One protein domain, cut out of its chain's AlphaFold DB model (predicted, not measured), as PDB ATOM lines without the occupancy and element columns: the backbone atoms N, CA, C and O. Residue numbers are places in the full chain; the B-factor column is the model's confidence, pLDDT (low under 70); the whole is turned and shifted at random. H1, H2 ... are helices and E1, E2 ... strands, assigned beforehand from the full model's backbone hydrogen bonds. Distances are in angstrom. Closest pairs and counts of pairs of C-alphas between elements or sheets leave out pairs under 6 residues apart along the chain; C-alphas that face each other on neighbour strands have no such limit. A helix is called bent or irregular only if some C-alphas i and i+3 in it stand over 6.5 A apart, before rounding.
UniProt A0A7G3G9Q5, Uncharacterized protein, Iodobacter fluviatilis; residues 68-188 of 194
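AT A GLANCE: This is residues 68 to 188 of the 194 residues of an uncharacterized protein of Iodobacter fluviatilis (UniProt A0A7G3G9Q5). Four helices, H1, H2, H3 and H6, pack in a closed round of contacts, partly aligned and partly crossed, with the small strand hairpin E1 and E2 across one end. Toward the other end lie H5, which meets H6 only through their tight link of 2 residues, and the short H4, whose centres are the farthest from the mean of the C-alphas, at 17.0 A for H5 and 19.4 A for H4. The printed part has 121 residues, with six named helices followed by two named strands, E1 and E2, which form one antiparallel sheet; the class is mostly helix. The whole is compact, with a radius of gyration of the C-alphas of 14.7 A and spans of 42 by 30 by 26 A.

HOW THE PARTS SIT: E1, residues 165 to 170, and E2, residues 177 to 181, are an antiparallel hairpin at 154 degrees; N 168 and O 178 are 2.8 A apart and N 180 and O 166 are 2.8 A apart, within hydrogen-bond range. The closest C-alphas of E1 and H1, residues 68 to 84, are those of Phe 167 and Gly 68, 4.3 A apart. H6, residues 148 to 161, touches H1 at a shallow tilt of 26 degrees, opposite ways, closest at the C-alphas of Val 83 and Ala 150, 4.7 A. H2, residues 89 to 101, forms a helical hairpin with H1, at a tilt of 36 degrees, only just steep; they touch with residues 78 to 82 and 89 to 93 alone, closest at the C-alphas of Ile 82 and Ala 89, 5.7 A. H3, residues 105 to 119, touches H2 at a steep tilt of 51 degrees, opposite ways, closest at the C-alphas of Tyr 97 and Gly 111, 3.8 A. H3 also touches H6 at a shallow tilt of 31 degrees, opposite ways, with the C-alphas of Leu 110 and Glu 152 closest at 6.8 A. H5, residues 135 to 145, is close to H2 but not clearly touching, at 6.8 A between the C-alphas of His 90 and Ile 142. H4, residues 122 to 125, is close to H3 but not clearly touching, at 7.8 A between the C-alphas of Ala 117 and His 123. Every O i to N i+4 pair is within hydrogen-bond range in H1, H5 and H6, against 7 of 9 in H2 and 7 of 11 in H3; H4 is too short for such a pair.

IN THESE COORDINATES: H1 begins at C-alpha 68, (-63.927, -1.745, 8.495), and is 24.1 A long. H2 measures 19.4 A, H3 17.4 A, H4 5.5 A, H5 15.8 A and H6 20.0 A. H3 is irregular: C-alphas 106 and 109 are 7.9 A apart. E1 measures 14.4 A and E2 12.1 A, ending at C-alpha 181, (-65.313, 10.057, 2.590).

THE WHOLE: The two C-alphas farthest apart are those of Gln 136 and Thr 168, 42.0 A. The printed part has no cut and no long link. The mean pLDDT of the printed part is 89.9, and residues 171 to 176 are under 70.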
ATOM      1  N   GLY A  68     -64.359  -3.137   8.604       89.50
ATOM      2  CA  GLY A  68     -63.927  -1.745   8.495       89.50
ATOM      3  C   GLY A  68     -62.797  -1.417   9.472       89.50
ATOM      4  O   GLY A  68     -61.769  -0.877   9.069       89.50
ATOM      5  N   LYS A  69     -62.924  -1.856  10.729       91.12
ATOM      6  CA  LYS A  69     -61.863  -1.711  11.740       91.12
ATOM      7  C   LYS A  69     -60.611  -2.534  11.424       91.12
ATOM      8  O   LYS A  69     -59.523  -2.124  11.817       91.12
ATOM      9  N   CYS A  70     -60.746  -3.672  10.742       91.56
ATOM     10  CA  CYS A  70     -59.604  -4.463  10.272       91.56
ATOM     11  C   CYS A  70     -58.764  -3.670   9.265       91.56
ATOM     12  O   CYS A  70     -57.555  -3.533   9.441       91.56
ATOM     13  N   TYR A  71     -59.408  -3.108   8.238       91.12
ATOM     14  CA  TYR A  71     -58.722  -2.307   7.223       91.12
ATOM     15  C   TYR A  71     -58.191  -0.984   7.783       91.12
ATOM     16  O   TYR A  71     -57.093  -0.566   7.422       91.12
ATOM     17  N   GLU A  72     -58.915  -0.365   8.720       93.56
ATOM     18  CA  GLU A  72     -58.422   0.802   9.454       93.56
ATOM     19  C   GLU A  72     -57.145   0.481  10.227       93.56
ATOM     20  O   GLU A  72     -56.148   1.189  10.093       93.56
ATOM     21  N   TRP A  73     -57.152  -0.604  11.008       93.19
ATOM     22  CA  TRP A  73     -55.991  -1.041  11.777       93.19
ATOM     23  C   TRP A  73     -54.784  -1.310  10.874       93.19
ATOM     24  O   TRP A  73     -53.688  -0.825  11.161       93.19
ATOM     25  N   TYR A  74     -55.002  -2.023   9.769       93.75
ATOM     26  CA  TYR A  74     -53.970  -2.340   8.789       93.75
ATOM     27  C   TYR A  74     -53.335  -1.083   8.188       93.75
ATOM     28  O   TYR A  74     -52.120  -0.896   8.268       93.75
ATOM     29  N   LEU A  75     -54.161  -0.174   7.660       96.00
ATOM     30  CA  LEU A  75     -53.674   1.060   7.053       96.00
ATOM     31  C   LEU A  75     -52.954   1.946   8.079       96.00
ATOM     32  O   LEU A  75     -51.881   2.470   7.788       96.00
ATOM     33  N   LYS A  76     -53.487   2.076   9.302       96.25
ATOM     34  CA  LYS A  76     -52.802   2.806  10.382       96.25
ATOM     35  C   LYS A  76     -51.438   2.202  10.701       96.25
ATOM     36  O   LYS A  76     -50.507   2.957  10.957       96.25
ATOM     37  N   GLY A  77     -51.309   0.875  10.668       95.69
ATOM     38  CA  GLY A  77     -50.031   0.186  10.850       95.69
ATOM     39  C   GLY A  77     -48.988   0.616   9.819       95.69
ATOM     40  O   GLY A  77     -47.887   1.012  10.197       95.69
ATOM     41  N   ILE A  78     -49.356   0.616   8.534       97.00
ATOM     42  CA  ILE A  78     -48.484   1.049   7.428       97.00
ATOM     43  C   ILE A  78     -48.103   2.526   7.583       97.00
ATOM     44  O   ILE A  78     -46.925   2.877   7.554       97.00
ATOM     45  N   LEU A  79     -49.087   3.399   7.813       98.25
ATOM     46  CA  LEU A  79     -48.856   4.836   7.972       98.25
ATOM     47  C   LEU A  79     -47.960   5.137   9.179       98.25
ATOM     48  O   LEU A  79     -47.073   5.984   9.088       98.25
ATOM     49  N   GLN A  80     -48.141   4.423  10.292       98.00
ATOM     50  CA  GLN A  80     -47.300   4.593  11.473       98.00
ATOM     51  C   GLN A  80     -45.852   4.184  11.194       98.00
ATOM     52  O   GLN A  80     -44.942   4.876  11.634       98.00
ATOM     53  N   LYS A  81     -45.617   3.124  10.407       97.75
ATOM     54  CA  LYS A  81     -44.259   2.754   9.985       97.75
ATOM     55  C   LYS A  81     -43.592   3.866   9.189       97.75
ATOM     56  O   LYS A  81     -42.431   4.155   9.430       97.75
ATOM     57  N   ILE A  82     -44.319   4.551   8.315       97.62
ATOM     58  CA  ILE A  82     -43.784   5.713   7.593       97.62
ATOM     59  C   ILE A  82     -43.461   6.852   8.565       97.62
ATOM     60  O   ILE A  82     -42.405   7.465   8.476       97.62
ATOM     61  N   VAL A  83     -44.328   7.113   9.546       97.94
ATOM     62  CA  VAL A  83     -44.074   8.140  10.571       97.94
ATOM     63  C   VAL A  83     -42.851   7.812  11.437       97.94
ATOM     64  O   VAL A  83     -42.095   8.722  11.775       97.94
ATOM     65  N   ASP A  84     -42.653   6.539  11.781       97.38
ATOM     66  CA  ASP A  84     -41.537   6.057  12.605       97.38
ATOM     67  C   ASP A  84     -40.202   6.029  11.840       97.38
ATOM     68  O   ASP A  84     -39.142   5.983  12.465       97.38
ATOM     69  N   HIS A  85     -40.256   6.062  10.504       94.81
ATOM     70  CA  HIS A  85     -39.111   6.063   9.592       94.81
ATOM     71  C   HIS A  85     -38.069   4.955   9.888       94.81
ATOM     72  O   HIS A  85     -36.901   5.244  10.161       94.81
ATOM     73  N   PRO A  86     -38.451   3.663   9.844       94.88
ATOM     74  CA  PRO A  86     -37.500   2.567   9.947       94.88
ATOM     75  C   PRO A  86     -36.625   2.482   8.684       94.88
ATOM     76  O   PRO A  86     -36.937   3.068   7.647       94.88
ATOM     77  N   CYS A  87     -35.541   1.704   8.740       89.62
ATOM     78  CA  CYS A  87     -34.612   1.541   7.610       89.62
ATOM     79  C   CYS A  87     -35.287   1.025   6.324       89.62
ATOM     80  O   CYS A  87     -34.813   1.283   5.220       89.62
ATOM     81  N   ASP A  88     -36.383   0.281   6.458       92.56
ATOM     82  CA  ASP A  88     -37.193  -0.263   5.373       92.56
ATOM     83  C   ASP A  88     -38.381   0.640   4.998       92.56
ATOM     84  O   ASP A  88     -39.262   0.191   4.281       92.56
ATOM     85  N   ALA A  89     -38.409   1.918   5.401       94.19
ATOM     86  CA  ALA A  89     -39.524   2.841   5.136       94.19
ATOM     87  C   ALA A  89     -40.006   2.871   3.673       94.19
ATOM     88  O   ALA A  89     -41.196   3.055   3.423       94.19
ATOM     89  N   HIS A  90     -39.097   2.669   2.715       93.88
ATOM     90  CA  HIS A  90     -39.415   2.615   1.290       93.88
ATOM     91  C   HIS A  90     -40.483   1.567   0.942       93.88
ATOM     92  O   HIS A  90     -41.320   1.844   0.092       93.88
ATOM     93  N   THR A  91     -40.501   0.412   1.618       95.38
ATOM     94  CA  THR A  91     -41.466  -0.667   1.343       95.38
ATOM     95  C   THR A  91     -42.885  -0.243   1.715       95.38
ATOM     96  O   THR A  91     -43.817  -0.450   0.945       95.38
ATOM     97  N   TYR A  92     -43.051   0.428   2.856       96.94
ATOM     98  CA  TYR A  92     -44.347   0.941   3.300       96.94
ATOM     99  C   TYR A  92     -44.820   2.119   2.443       96.94
ATOM    100  O   TYR A  92     -46.016   2.258   2.204       96.94
ATOM    101  N   ILE A  93     -43.898   2.966   1.967       96.44
ATOM    102  CA  ILE A  93     -44.238   4.068   1.058       96.44
ATOM    103  C   ILE A  93     -44.677   3.519  -0.309       96.44
ATOM    104  O   ILE A  93     -45.693   3.965  -0.838       96.44
ATOM    105  N   GLU A  94     -43.965   2.531  -0.855       95.06
ATOM    106  CA  GLU A  94     -44.344   1.830  -2.089       95.06
ATOM    107  C   GLU A  94     -45.729   1.179  -1.959       95.06
ATOM    108  O   GLU A  94     -46.588   1.376  -2.814       95.06
ATOM    109  N   GLN A  95     -45.994   0.508  -0.837       95.12
ATOM    110  CA  GLN A  95     -47.272  -0.154  -0.567       95.12
ATOM    111  C   GLN A  95     -48.483   0.795  -0.618       95.12
ATOM    112  O   GLN A  95     -49.595   0.371  -0.929       95.12
ATOM    113  N   LEU A  96     -48.307   2.093  -0.346       96.38
ATOM    114  CA  LEU A  96     -49.392   3.071  -0.470       96.38
ATOM    115  C   LEU A  96     -49.830   3.289  -1.924       96.38
ATOM    116  O   LEU A  96     -50.989   3.639  -2.153       96.38
ATOM    117  N   TYR A  97     -48.940   3.079  -2.899       95.06
ATOM    118  CA  TYR A  97     -49.303   3.103  -4.315       95.06
ATOM    119  C   TYR A  97     -50.161   1.891  -4.692       95.06
ATOM    120  O   TYR A  97     -51.191   2.059  -5.350       95.06
ATOM    121  N   ASP A  98     -49.808   0.701  -4.205       92.75
ATOM    122  CA  ASP A  98     -50.618  -0.509  -4.398       92.75
ATOM    123  C   ASP A  98     -52.012  -0.334  -3.779       92.75
ATOM    124  O   ASP A  98     -53.026  -0.555  -4.441       92.75
ATOM    125  N   LEU A  99     -52.088   0.182  -2.547       93.00
ATOM    126  CA  LEU A  99     -53.367   0.466  -1.892       93.00
ATOM    127  C   LEU A  99     -54.187   1.514  -2.647       93.00
ATOM    128  O   LEU A  99     -55.401   1.366  -2.793       93.00
ATOM    129  N   TYR A 100     -53.550   2.565  -3.159       93.50
ATOM    130  CA  TYR A 100     -54.232   3.529  -4.018       93.50
ATOM    131  C   TYR A 100     -54.849   2.838  -5.248       93.50
ATOM    132  O   TYR A 100     -56.020   3.074  -5.560       93.50
ATOM    133  N   CYS A 101     -54.109   1.930  -5.893       90.19
ATOM    134  CA  CYS A 101     -54.598   1.138  -7.025       90.19
ATOM    135  C   CYS A 101     -55.740   0.178  -6.636       90.19
ATOM    136  O   CYS A 101     -56.635  -0.054  -7.447       90.19
ATOM    137  N   ASP A 102     -55.767  -0.306  -5.393       88.19
ATOM    138  CA  ASP A 102     -56.818  -1.179  -4.843       88.19
ATOM    139  C   ASP A 102     -58.097  -0.431  -4.407       88.19
ATOM    140  O   ASP A 102     -59.050  -1.033  -3.889       88.19
ATOM    141  N   GLY A 103     -58.149   0.884  -4.643       89.19
ATOM    142  CA  GLY A 103     -59.330   1.724  -4.446       89.19
ATOM    143  C   GLY A 103     -59.255   2.666  -3.246       89.19
ATOM    144  O   GLY A 103     -60.227   3.373  -2.972       89.19
ATOM    145  N   TYR A 104     -58.123   2.742  -2.540       92.44
ATOM    146  CA  TYR A 104     -57.910   3.703  -1.453       92.44
ATOM    147  C   TYR A 104     -57.601   5.102  -2.016       92.44
ATOM    148  O   TYR A 104     -56.566   5.693  -1.725       92.44
ATOM    149  N   TYR A 105     -58.497   5.657  -2.835       91.12
ATOM    150  CA  TYR A 105     -58.251   6.905  -3.570       91.12
ATOM    151  C   TYR A 105     -57.982   8.126  -2.684       91.12
ATOM    152  O   TYR A 105     -57.376   9.087  -3.139       91.12
ATOM    153  N   PHE A 106     -58.376   8.103  -1.410       93.19
ATOM    154  CA  PHE A 106     -58.001   9.150  -0.454       93.19
ATOM    155  C   PHE A 106     -56.504   9.158  -0.100       93.19
ATOM    156  O   PHE A 106     -56.058  10.083   0.573       93.19
ATOM    157  N   LEU A 107     -55.744   8.141  -0.521       95.12
ATOM    158  CA  LEU A 107     -54.288   8.069  -0.408       95.12
ATOM    159  C   LEU A 107     -53.569   8.710  -1.596       95.12
ATOM    160  O   LEU A 107     -52.365   8.548  -1.705       95.12
ATOM    161  N   ASP A 108     -54.251   9.408  -2.494       93.06
ATOM    162  CA  ASP A 108     -53.674   9.997  -3.704       93.06
ATOM    163  C   ASP A 108     -52.348  10.757  -3.486       93.06
ATOM    164  O   ASP A 108     -51.361  10.466  -4.163       93.06
ATOM    165  N   ASN A 109     -52.269  11.647  -2.490       93.75
ATOM    166  CA  ASN A 109     -51.038  12.378  -2.159       93.75
ATOM    167  C   ASN A 109     -49.883  11.442  -1.790       93.75
ATOM    168  O   ASN A 109     -48.730  11.710  -2.123       93.75
ATOM    169  N   LEU A 110     -50.202  10.356  -1.092       96.00
ATOM    170  CA  LEU A 110     -49.266   9.370  -0.575       96.00
ATOM    171  C   LEU A 110     -48.853   8.350  -1.648       96.00
ATOM    172  O   LEU A 110     -47.665   8.149  -1.892       96.00
ATOM    173  N   GLY A 111     -49.829   7.748  -2.323       94.75
ATOM    174  CA  GLY A 111     -49.638   6.740  -3.356       94.75
ATOM    175  C   GLY A 111     -49.056   7.319  -4.642       94.75
ATOM    176  O   GLY A 111     -48.059   6.802  -5.132       94.75
ATOM    177  N   LEU A 112     -49.617   8.407  -5.177       91.75
ATOM    178  CA  LEU A 112     -49.116   9.016  -6.418       91.75
ATOM    179  C   LEU A 112     -47.941   9.964  -6.172       91.75
ATOM    180  O   LEU A 112     -47.017  10.006  -6.980       91.75
ATOM    181  N   GLY A 113     -47.967  10.716  -5.069       90.81
ATOM    182  CA  GLY A 113     -46.918  11.693  -4.767       90.81
ATOM    183  C   GLY A 113     -45.600  11.068  -4.311       90.81
ATOM    184  O   GLY A 113     -44.542  11.600  -4.640       90.81
ATOM    185  N   TYR A 114     -45.645   9.940  -3.591       94.00
ATOM    186  CA  TYR A 114     -44.446   9.297  -3.039       94.00
ATOM    187  C   TYR A 114     -44.304   7.833  -3.459       94.00
ATOM    188  O   TYR A 114     -43.248   7.453  -3.963       94.00
ATOM    189  N   GLY A 115     -45.351   7.017  -3.295       94.25
ATOM    190  CA  GLY A 115     -45.302   5.578  -3.587       94.25
ATOM    191  C   GLY A 115     -44.879   5.273  -5.025       94.25
ATOM    192  O   GLY A 115     -43.914   4.543  -5.245       94.25
ATOM    193  N   LEU A 116     -45.504   5.936  -6.002       92.00
ATOM    194  CA  LEU A 116     -45.183   5.789  -7.423       92.00
ATOM    195  C   LEU A 116     -43.721   6.141  -7.740       92.00
ATOM    196  O   LEU A 116     -43.100   5.491  -8.579       92.00
ATOM    197  N   ALA A 117     -43.153   7.144  -7.065       90.31
ATOM    198  CA  ALA A 117     -41.764   7.549  -7.270       90.31
ATOM    199  C   ALA A 117     -40.753   6.497  -6.769       90.31
ATOM    200  O   ALA A 117     -39.614   6.480  -7.238       90.31
ATOM    201  N   ILE A 118     -41.169   5.609  -5.857       90.19
ATOM    202  CA  ILE A 118     -40.397   4.425  -5.455       90.19
ATOM    203  C   ILE A 118     -40.592   3.302  -6.471       90.19
ATOM    204  O   ILE A 118     -39.602   2.760  -6.962       90.19
ATOM    205  N   THR A 119     -41.844   2.993  -6.827       87.69
ATOM    206  CA  THR A 119     -42.172   1.915  -7.775       87.69
ATOM    207  C   THR A 119     -41.488   2.130  -9.127       87.69
ATOM    208  O   THR A 119     -40.922   1.194  -9.694       87.69
ATOM    209  N   VAL A 120     -41.495   3.374  -9.625       87.62
ATOM    210  CA  VAL A 120     -40.915   3.770 -10.915       87.62
ATOM    211  C   VAL A 120     -40.063   5.042 -10.742       87.62
ATOM    212  O   VAL A 120     -40.542   6.157 -10.977       87.62
ATOM    213  N   PRO A 121     -38.761   4.928 -10.404       83.06
ATOM    214  CA  PRO A 121     -37.872   6.078 -10.178       83.06
ATOM    215  C   PRO A 121     -37.450   6.814 -11.466       83.06
ATOM    216  O   PRO A 121     -36.487   7.597 -11.467       83.06
ATOM    217  N   HIS A 122     -38.148   6.567 -12.578       80.19
ATOM    218  CA  HIS A 122     -37.773   6.983 -13.926       80.19
ATOM    219  C   HIS A 122     -37.580   8.497 -14.029       80.19
ATOM    220  O   HIS A 122     -36.610   8.965 -14.625       80.19
ATOM    221  N   HIS A 123     -38.457   9.285 -13.404       73.75
ATOM    222  CA  HIS A 123     -38.403  10.745 -13.495       73.75
ATOM    223  C   HIS A 123     -37.085  11.345 -12.990       73.75
ATOM    224  O   HIS A 123     -36.591  12.303 -13.585       73.75
ATOM    225  N   LYS A 124     -36.497  10.779 -11.928       78.75
ATOM    226  CA  LYS A 124     -35.284  11.320 -11.301       78.75
ATOM    227  C   LYS A 124     -34.015  10.622 -11.777       78.75
ATOM    228  O   LYS A 124     -33.021  11.284 -12.074       78.75
ATOM    229  N   TYR A 125     -34.046   9.296 -11.866       83.50
ATOM    230  CA  TYR A 125     -32.849   8.490 -12.113       83.50
ATOM    231  C   TYR A 125     -32.852   7.782 -13.472       83.50
ATOM    232  O   TYR A 125     -31.851   7.157 -13.811       83.50
ATOM    233  N   LYS A 126     -33.922   7.921 -14.271       85.25
ATOM    234  CA  LYS A 126     -34.095   7.261 -15.581       85.25
ATOM    235  C   LYS A 126     -33.962   5.735 -15.511       85.25
ATOM    236  O   LYS A 126     -33.453   5.115 -16.441       85.25
ATOM    237  N   VAL A 127     -34.395   5.162 -14.392       85.44
ATOM    238  CA  VAL A 127     -34.488   3.717 -14.164       85.44
ATOM    239  C   VAL A 127     -35.948   3.321 -14.009       85.44
ATOM    240  O   VAL A 127     -36.757   4.123 -13.546       85.44
ATOM    241  N   GLU A 128     -36.289   2.094 -14.377       85.81
ATOM    242  CA  GLU A 128     -37.684   1.640 -14.382       85.81
ATOM    243  C   GLU A 128     -38.109   1.061 -13.030       85.81
ATOM    244  O   GLU A 128     -39.300   0.927 -12.762       85.81
ATOM    245  N   ARG A 129     -37.144   0.685 -12.177       86.62
ATOM    246  CA  ARG A 129     -37.407  -0.030 -10.920       86.62
ATOM    247  C   ARG A 129     -36.508   0.432  -9.784       86.62
ATOM    248  O   ARG A 129     -35.329   0.716  -9.983       86.62
ATOM    249  N   TRP A 130     -37.036   0.385  -8.562       86.00
ATOM    250  CA  TRP A 130     -36.290   0.652  -7.327       86.00
ATOM    251  C   TRP A 130     -34.983  -0.148  -7.199       86.00
ATOM    252  O   TRP A 130     -33.958   0.382  -6.769       86.00
ATOM    253  N   CYS A 131     -34.995  -1.426  -7.598       86.69
ATOM    254  CA  CYS A 131     -33.838  -2.319  -7.494       86.69
ATOM    255  C   CYS A 131     -32.682  -1.970  -8.447       86.69
ATOM    256  O   CYS A 131     -31.584  -2.497  -8.285       86.69
ATOM    257  N   GLU A 132     -32.913  -1.089  -9.422       88.56
ATOM    258  CA  GLU A 132     -31.884  -0.588 -10.339       88.56
ATOM    259  C   GLU A 132     -31.111   0.601  -9.743       88.56
ATOM    260  O   GLU A 132     -30.044   0.961 -10.242       88.56
ATOM    261  N   LEU A 133     -31.616   1.198  -8.657       88.25
ATOM    262  CA  LEU A 133     -30.916   2.235  -7.907       88.25
ATOM    263  C   LEU A 133     -29.815   1.627  -7.035       88.25
ATOM    264  O   LEU A 133     -29.993   0.593  -6.394       88.25
ATOM    265  N   ASN A 134     -28.683   2.322  -6.936       91.62
ATOM    266  CA  ASN A 134     -27.683   1.995  -5.922       91.62
ATOM    267  C   ASN A 134     -28.107   2.515  -4.534       91.62
ATOM    268  O   ASN A 134     -28.945   3.410  -4.419       91.62
ATOM    269  N   SER A 135     -27.482   2.008  -3.470       89.50
ATOM    270  CA  SER A 135     -27.851   2.354  -2.088       89.50
ATOM    271  C   SER A 135     -27.786   3.856  -1.776       89.50
ATOM    272  O   SER A 135     -28.579   4.348  -0.977       89.50
ATOM    273  N   GLN A 136     -26.882   4.611  -2.414       90.81
ATOM    274  CA  GLN A 136     -26.795   6.061  -2.220       90.81
ATOM    275  C   GLN A 136     -27.981   6.785  -2.869       90.81
ATOM    276  O   GLN A 136     -28.528   7.714  -2.283       90.81
ATOM    277  N   GLN A 137     -28.392   6.358  -4.065       91.50
ATOM    278  CA  GLN A 137     -29.570   6.895  -4.749       91.50
ATOM    279  C   GLN A 137     -30.859   6.551  -4.001       91.50
ATOM    280  O   GLN A 137     -31.721   7.413  -3.868       91.50
ATOM    281  N   GLN A 138     -30.960   5.324  -3.480       91.12
ATOM    282  CA  GLN A 138     -32.085   4.889  -2.655       91.12
ATOM    283  C   GLN A 138     -32.217   5.759  -1.401       91.12
ATOM    284  O   GLN A 138     -33.270   6.352  -1.190       91.12
ATOM    285  N   SER A 139     -31.137   5.918  -0.622       90.62
ATOM    286  CA  SER A 139     -31.142   6.792   0.563       90.62
ATOM    287  C   SER A 139     -31.531   8.220   0.194       90.62
ATOM    288  O   SER A 139     -32.462   8.764   0.768       90.62
ATOM    289  N   ALA A 140     -30.894   8.798  -0.830       92.12
ATOM    290  CA  ALA A 140     -31.154  10.176  -1.237       92.12
ATOM    291  C   ALA A 140     -32.592  10.416  -1.729       92.12
ATOM    292  O   ALA A 140     -33.074  11.543  -1.648       92.12
ATOM    293  N   LEU A 141     -33.262   9.400  -2.284       91.88
ATOM    294  CA  LEU A 141     -34.670   9.502  -2.666       91.88
ATOM    295  C   LEU A 141     -35.580   9.500  -1.436       91.88
ATOM    296  O   LEU A 141     -36.458  10.348  -1.335       91.88
ATOM    297  N   ILE A 142     -35.346   8.581  -0.498       93.12
ATOM    298  CA  ILE A 142     -36.137   8.506   0.734       93.12
ATOM    299  C   ILE A 142     -35.930   9.758   1.579       93.12
ATOM    300  O   ILE A 142     -36.907  10.364   2.001       93.12
ATOM    301  N   ASP A 143     -34.687  10.210   1.745       93.31
ATOM    302  CA  ASP A 143     -34.355  11.410   2.514       93.31
ATOM    303  C   ASP A 143     -35.053  12.670   1.970       93.31
ATOM    304  O   ASP A 143     -35.421  13.546   2.747       93.31
ATOM    305  N   GLU A 144     -35.286  12.760   0.654       93.25
ATOM    306  CA  GLU A 144     -36.020  13.875   0.034       93.25
ATOM    307  C   GLU A 144     -37.516  13.871   0.380       93.25
ATOM    308  O   GLU A 144     -38.145  14.928   0.437       93.25
ATOM    309  N   PHE A 145     -38.102  12.698   0.624       94.88
ATOM    310  CA  PHE A 145     -39.515  12.593   0.977       94.88
ATOM    311  C   PHE A 145     -39.795  13.059   2.402       94.88
ATOM    312  O   PHE A 145     -40.896  13.538   2.689       94.88
ATOM    313  N   TYR A 146     -38.822  12.942   3.303       96.19
ATOM    314  CA  TYR A 146     -38.979  13.362   4.690       96.19
ATOM    315  C   TYR A 146     -38.656  14.854   4.875       96.19
ATOM    316  O   TYR A 146     -37.714  15.373   4.284       96.19
ATOM    317  N   PRO A 147     -39.416  15.578   5.725       96.25
ATOM    318  CA  PRO A 147     -40.488  15.091   6.602       96.25
ATOM    319  C   PRO A 147     -41.880  15.041   5.946       96.25
ATOM    320  O   PRO A 147     -42.828  14.580   6.580       96.25
ATOM    321  N   ALA A 148     -42.019  15.502   4.701       96.69
ATOM    322  CA  ALA A 148     -43.313  15.735   4.063       96.69
ATOM    323  C   ALA A 148     -44.190  14.471   3.972       96.69
ATOM    324  O   ALA A 148     -45.373  14.525   4.305       96.69
ATOM    325  N   VAL A 149     -43.611  13.317   3.624       96.62
ATOM    326  CA  VAL A 149     -44.338  12.035   3.573       96.62
ATOM    327  C   VAL A 149     -44.876  11.612   4.944       96.62
ATOM    328  O   VAL A 149     -45.988  11.092   5.043       96.62
ATOM    329  N   ALA A 150     -44.138  11.894   6.023       97.69
ATOM    330  CA  ALA A 150     -44.588  11.613   7.383       97.69
ATOM    331  C   ALA A 150     -45.730  12.550   7.804       97.69
ATOM    332  O   ALA A 150     -46.654  12.124   8.497       97.69
ATOM    333  N   ASP A 151     -45.701  13.812   7.373       96.94
ATOM    334  CA  ASP A 151     -46.785  14.759   7.638       96.94
ATOM    335  C   ASP A 151     -48.068  14.381   6.889       96.94
ATOM    336  O   ASP A 151     -49.148  14.414   7.480       96.94
ATOM    337  N   GLU A 152     -47.967  13.943   5.631       96.69
ATOM    338  CA  GLU A 152     -49.108  13.387   4.894       96.69
ATOM    339  C   GLU A 152     -49.632  12.099   5.549       96.69
ATOM    340  O   GLU A 152     -50.840  11.957   5.748       96.69
ATOM    341  N   ALA A 153     -48.750  11.201   6.001       97.81
ATOM    342  CA  ALA A 153     -49.161  10.000   6.728       97.81
ATOM    343  C   ALA A 153     -49.934  10.334   8.018       97.81
ATOM    344  O   ALA A 153     -50.985   9.746   8.283       97.81
ATOM    345  N   ARG A 154     -49.483  11.335   8.790       98.06
ATOM    346  CA  ARG A 154     -50.198  11.823   9.985       98.06
ATOM    347  C   ARG A 154     -51.562  12.419   9.653       98.06
ATOM    348  O   ARG A 154     -52.504  12.212  10.417       98.06
ATOM    349  N   LYS A 155     -51.700  13.134   8.530       96.50
ATOM    350  CA  LYS A 155     -53.006  13.651   8.079       96.50
ATOM    351  C   LYS A 155     -53.978  12.515   7.793       96.50
ATOM    352  O   LYS A 155     -55.119  12.578   8.246       96.50
ATOM    353  N   VAL A 156     -53.528  11.465   7.107       97.31
ATOM    354  CA  VAL A 156     -54.377  10.299   6.833       97.31
ATOM    355  C   VAL A 156     -54.752   9.575   8.125       97.31
ATOM    356  O   VAL A 156     -55.926   9.265   8.315       97.31
ATOM    357  N   ILE A 157     -53.810   9.377   9.055       97.94
ATOM    358  CA  ILE A 157     -54.114   8.827  10.389       97.94
ATOM    359  C   ILE A 157     -55.202   9.663  11.074       97.94
ATOM    360  O   ILE A 157     -56.183   9.109  11.566       97.94
ATOM    361  N   PHE A 158     -55.080  10.992  11.043       97.12
ATOM    362  CA  PHE A 158     -56.090  11.885  11.597       97.12
ATOM    363  C   PHE A 158     -57.452  11.737  10.901       97.12
ATOM    364  O   PHE A 158     -58.485  11.782  11.568       97.12
ATOM    365  N   TRP A 159     -57.498  11.538   9.581       97.06
ATOM    366  CA  TRP A 159     -58.761  11.305   8.870       97.06
ATOM    367  C   TRP A 159     -59.458  10.017   9.306       97.06
ATOM    368  O   TRP A 159     -60.681  10.019   9.439       97.06
ATOM    369  N   LEU A 160     -58.692   8.957   9.568       96.44
ATOM    370  CA  LEU A 160     -59.214   7.694  10.095       96.44
ATOM    371  C   LEU A 160     -59.741   7.881  11.526       96.44
ATOM    372  O   LEU A 160     -60.879   7.540  11.825       96.44
ATOM    373  N   GLU A 161     -58.958   8.517  12.400       95.50
ATOM    374  CA  GLU A 161     -59.319   8.706  13.814       95.50
ATOM    375  C   GLU A 161     -60.488   9.673  14.033       95.50
ATOM    376  O   GLU A 161     -61.270   9.505  14.968       95.50
ATOM    377  N   SER A 162     -60.620  10.685  13.174       95.88
ATOM    378  CA  SER A 162     -61.724  11.654  13.224       95.88
ATOM    379  C   SER A 162     -62.994  11.170  12.519       95.88
ATOM    380  O   SER A 162     -64.002  11.876  12.545       95.88
ATOM    381  N   GLY A 163     -62.962   9.999  11.873       94.38
ATOM    382  CA  GLY A 163     -64.080   9.469  11.089       94.38
ATOM    383  C   GLY A 163     -64.322  10.201   9.765       94.38
ATOM    384  O   GLY A 163     -65.334   9.955   9.108       94.38
ATOM    385  N   LYS A 164     -63.403  11.077   9.332       95.88
ATOM    386  CA  LYS A 164     -63.453  11.693   7.994       95.88
ATOM    387  C   LYS A 164     -63.331  10.646   6.887       95.88
ATOM    388  O   LYS A 164     -63.899  10.835   5.819       95.88
ATOM    389  N   ILE A 165     -62.608   9.561   7.146       95.56
ATOM    390  CA  ILE A 165     -62.611   8.351   6.327       95.56
ATOM    391  C   ILE A 165     -63.084   7.205   7.214       95.56
ATOM    392  O   ILE A 165     -62.472   6.937   8.244       95.56
ATOM    393  N   THR A 166     -64.162   6.533   6.816       93.81
ATOM    394  CA  THR A 166     -64.704   5.384   7.555       93.81
ATOM    395  C   THR A 166     -64.871   4.198   6.621       93.81
ATOM    396  O   THR A 166     -65.647   4.261   5.670       93.81
ATOM    397  N   PHE A 167     -64.173   3.096   6.890       91.75
ATOM    398  CA  PHE A 167     -64.319   1.869   6.109       91.75
ATOM    399  C   PHE A 167     -65.646   1.171   6.418       91.75
ATOM    400  O   PHE A 167     -65.969   0.898   7.573       91.75
ATOM    401  N   THR A 168     -66.397   0.836   5.372       84.38
ATOM    402  CA  THR A 168     -67.713   0.186   5.458       84.38
ATOM    403  C   THR A 168     -67.698  -1.266   4.980       84.38
ATOM    404  O   THR A 168     -68.673  -1.987   5.180       84.38
ATOM    405  N   GLY A 169     -66.590  -1.735   4.397       74.75
ATOM    406  CA  GLY A 169     -66.375  -3.142   4.059       74.75
ATOM    407  C   GLY A 169     -65.555  -3.322   2.786       74.75
ATOM    408  O   GLY A 169     -64.787  -2.447   2.407       74.75
ATOM    409  N   HIS A 170     -65.737  -4.457   2.112       70.19
ATOM    410  CA  HIS A 170     -65.077  -4.777   0.845       70.19
ATOM    411  C   HIS A 170     -66.122  -5.245  -0.185       70.19
ATOM    412  O   HIS A 170     -67.051  -5.972   0.167       70.19
ATOM    413  N   SER A 171     -66.027  -4.799  -1.441       54.69
ATOM    414  CA  SER A 171     -67.007  -5.061  -2.505       54.69
ATOM    415  C   SER A 171     -66.959  -6.489  -3.052       54.69
ATOM    416  O   SER A 171     -67.894  -6.885  -3.738       54.69
ATOM    417  N   GLY A 172     -65.927  -7.272  -2.725       52.12
ATOM    418  CA  GLY A 172     -65.788  -8.658  -3.178       52.12
ATOM    419  C   GLY A 172     -65.330  -8.815  -4.633       52.12
ATOM    420  O   GLY A 172     -65.120  -9.946  -5.060       52.12
ATOM    421  N   GLU A 173     -65.129  -7.719  -5.372       41.69
ATOM    422  CA  GLU A 173     -64.460  -7.714  -6.678       41.69
ATOM    423  C   GLU A 173     -63.028  -7.174  -6.550       41.69
ATOM    424  O   GLU A 173     -62.694  -6.513  -5.569       41.69
ATOM    425  N   TYR A 174     -62.185  -7.495  -7.540       43.34
ATOM    426  CA  TYR A 174     -60.714  -7.386  -7.547       43.34
ATOM    427  C   TYR A 174     -60.117  -6.004  -7.184       43.34
ATOM    428  O   TYR A 174     -58.912  -5.914  -6.993       43.34
ATOM    429  N   GLN A 175     -60.934  -4.956  -7.057       54.88
ATOM    430  CA  GLN A 175     -60.617  -3.655  -6.454       54.88
ATOM    431  C   GLN A 175     -61.873  -3.206  -5.706       54.88
ATOM    432  O   GLN A 175     -62.972  -3.252  -6.273       54.88
ATOM    433  N   GLY A 176     -61.775  -2.866  -4.418       60.91
ATOM    434  CA  GLY A 176     -63.001  -3.022  -3.644       60.91
ATOM    435  C   GLY A 176     -63.081  -2.562  -2.215       60.91
ATOM    436  O   GLY A 176     -64.081  -2.889  -1.578       60.91
ATOM    437  N   ILE A 177     -62.113  -1.835  -1.657       79.62
ATOM    438  CA  ILE A 177     -62.378  -1.259  -0.338       79.62
ATOM    439  C   ILE A 177     -63.558  -0.277  -0.440       79.62
ATOM    440  O   ILE A 177     -63.582   0.617  -1.285       79.62
ATOM    441  N   LYS A 178     -64.578  -0.468   0.397       85.50
ATOM    442  CA  LYS A 178     -65.692   0.471   0.526       85.50
ATOM    443  C   LYS A 178     -65.440   1.335   1.745       85.50
ATOM    444  O   LYS A 178     -65.191   0.826   2.838       85.50
ATOM    445  N   TYR A 179     -65.514   2.641   1.549       91.50
ATOM    446  CA  TYR A 179     -65.410   3.627   2.608       91.50
ATOM    447  C   TYR A 179     -66.308   4.816   2.302       91.50
ATOM    448  O   TYR A 179     -66.670   5.074   1.153       91.50
ATOM    449  N   GLU A 180     -66.667   5.532   3.352       92.00
ATOM    450  CA  GLU A 180     -67.288   6.842   3.265       92.00
ATOM    451  C   GLU A 180     -66.214   7.915   3.443       92.00
ATOM    452  O   GLU A 180     -65.373   7.815   4.340       92.00
ATOM    453  N   ASP A 181     -66.244   8.930   2.576       93.75
ATOM    454  CA  ASP A 181     -65.313  10.057   2.590       93.75
ATOM    455  C   ASP A 181     -66.037  11.364   2.925       93.75
ATOM    456  O   ASP A 181     -66.572  12.056   2.052       93.75
ATOM    457  N   HIS A 182     -66.000  11.694   4.214       94.50
ATOM    458  CA  HIS A 182     -66.566  12.891   4.830       94.50
ATOM    459  C   HIS A 182     -65.551  14.044   4.919       94.50
ATOM    460  O   HIS A 182     -65.788  15.029   5.625       94.50
ATOM    461  N   ARG A 183     -64.403  13.951   4.231       93.56
ATOM    462  CA  ARG A 183     -63.430  15.051   4.148       93.56
ATOM    463  C   ARG A 183     -64.050  16.270   3.461       93.56
ATOM    464  O   ARG A 183     -64.863  16.150   2.541       93.56
ATOM    465  N   THR A 184     -63.633  17.461   3.884       91.19
ATOM    466  CA  THR A 184     -64.046  18.713   3.233       91.19
ATOM    467  C   THR A 184     -63.395  18.855   1.854       91.19
ATOM    468  O   THR A 184     -62.403  18.192   1.572       91.19
ATOM    469  N   ALA A 185     -63.901  19.744   0.992       87.38
ATOM    470  CA  ALA A 185     -63.251  20.018  -0.297       87.38
ATOM    471  C   ALA A 185     -61.784  20.457  -0.120       87.38
ATOM    472  O   ALA A 185     -60.917  19.988  -0.842       87.38
ATOM    473  N   GLN A 186     -61.501  21.265   0.907       84.06
ATOM    474  CA  GLN A 186     -60.143  21.701   1.240       84.06
ATOM    475  C   GLN A 186     -59.223  20.536   1.638       84.06
ATOM    476  O   GLN A 186     -58.050  20.543   1.288       84.06
ATOM    477  N   ASP A 187     -59.742  19.538   2.360       84.81
ATOM    478  CA  ASP A 187     -58.978  18.342   2.743       84.81
ATOM    479  C   ASP A 187     -58.679  17.415   1.544       84.81
ATOM    480  O   ASP A 187     -57.823  16.540   1.662       84.81
ATOM    481  N   LYS A 188     -59.408  17.559   0.427       86.44
ATOM    482  CA  LYS A 188     -59.268  16.739  -0.791       86.44
ATOM    483  C   LYS A 188     -58.349  17.361  -1.842       86.44
ATOM    484  O   LYS A 188     -58.081  16.713  -2.846       86.44
TER     485      LYS A 188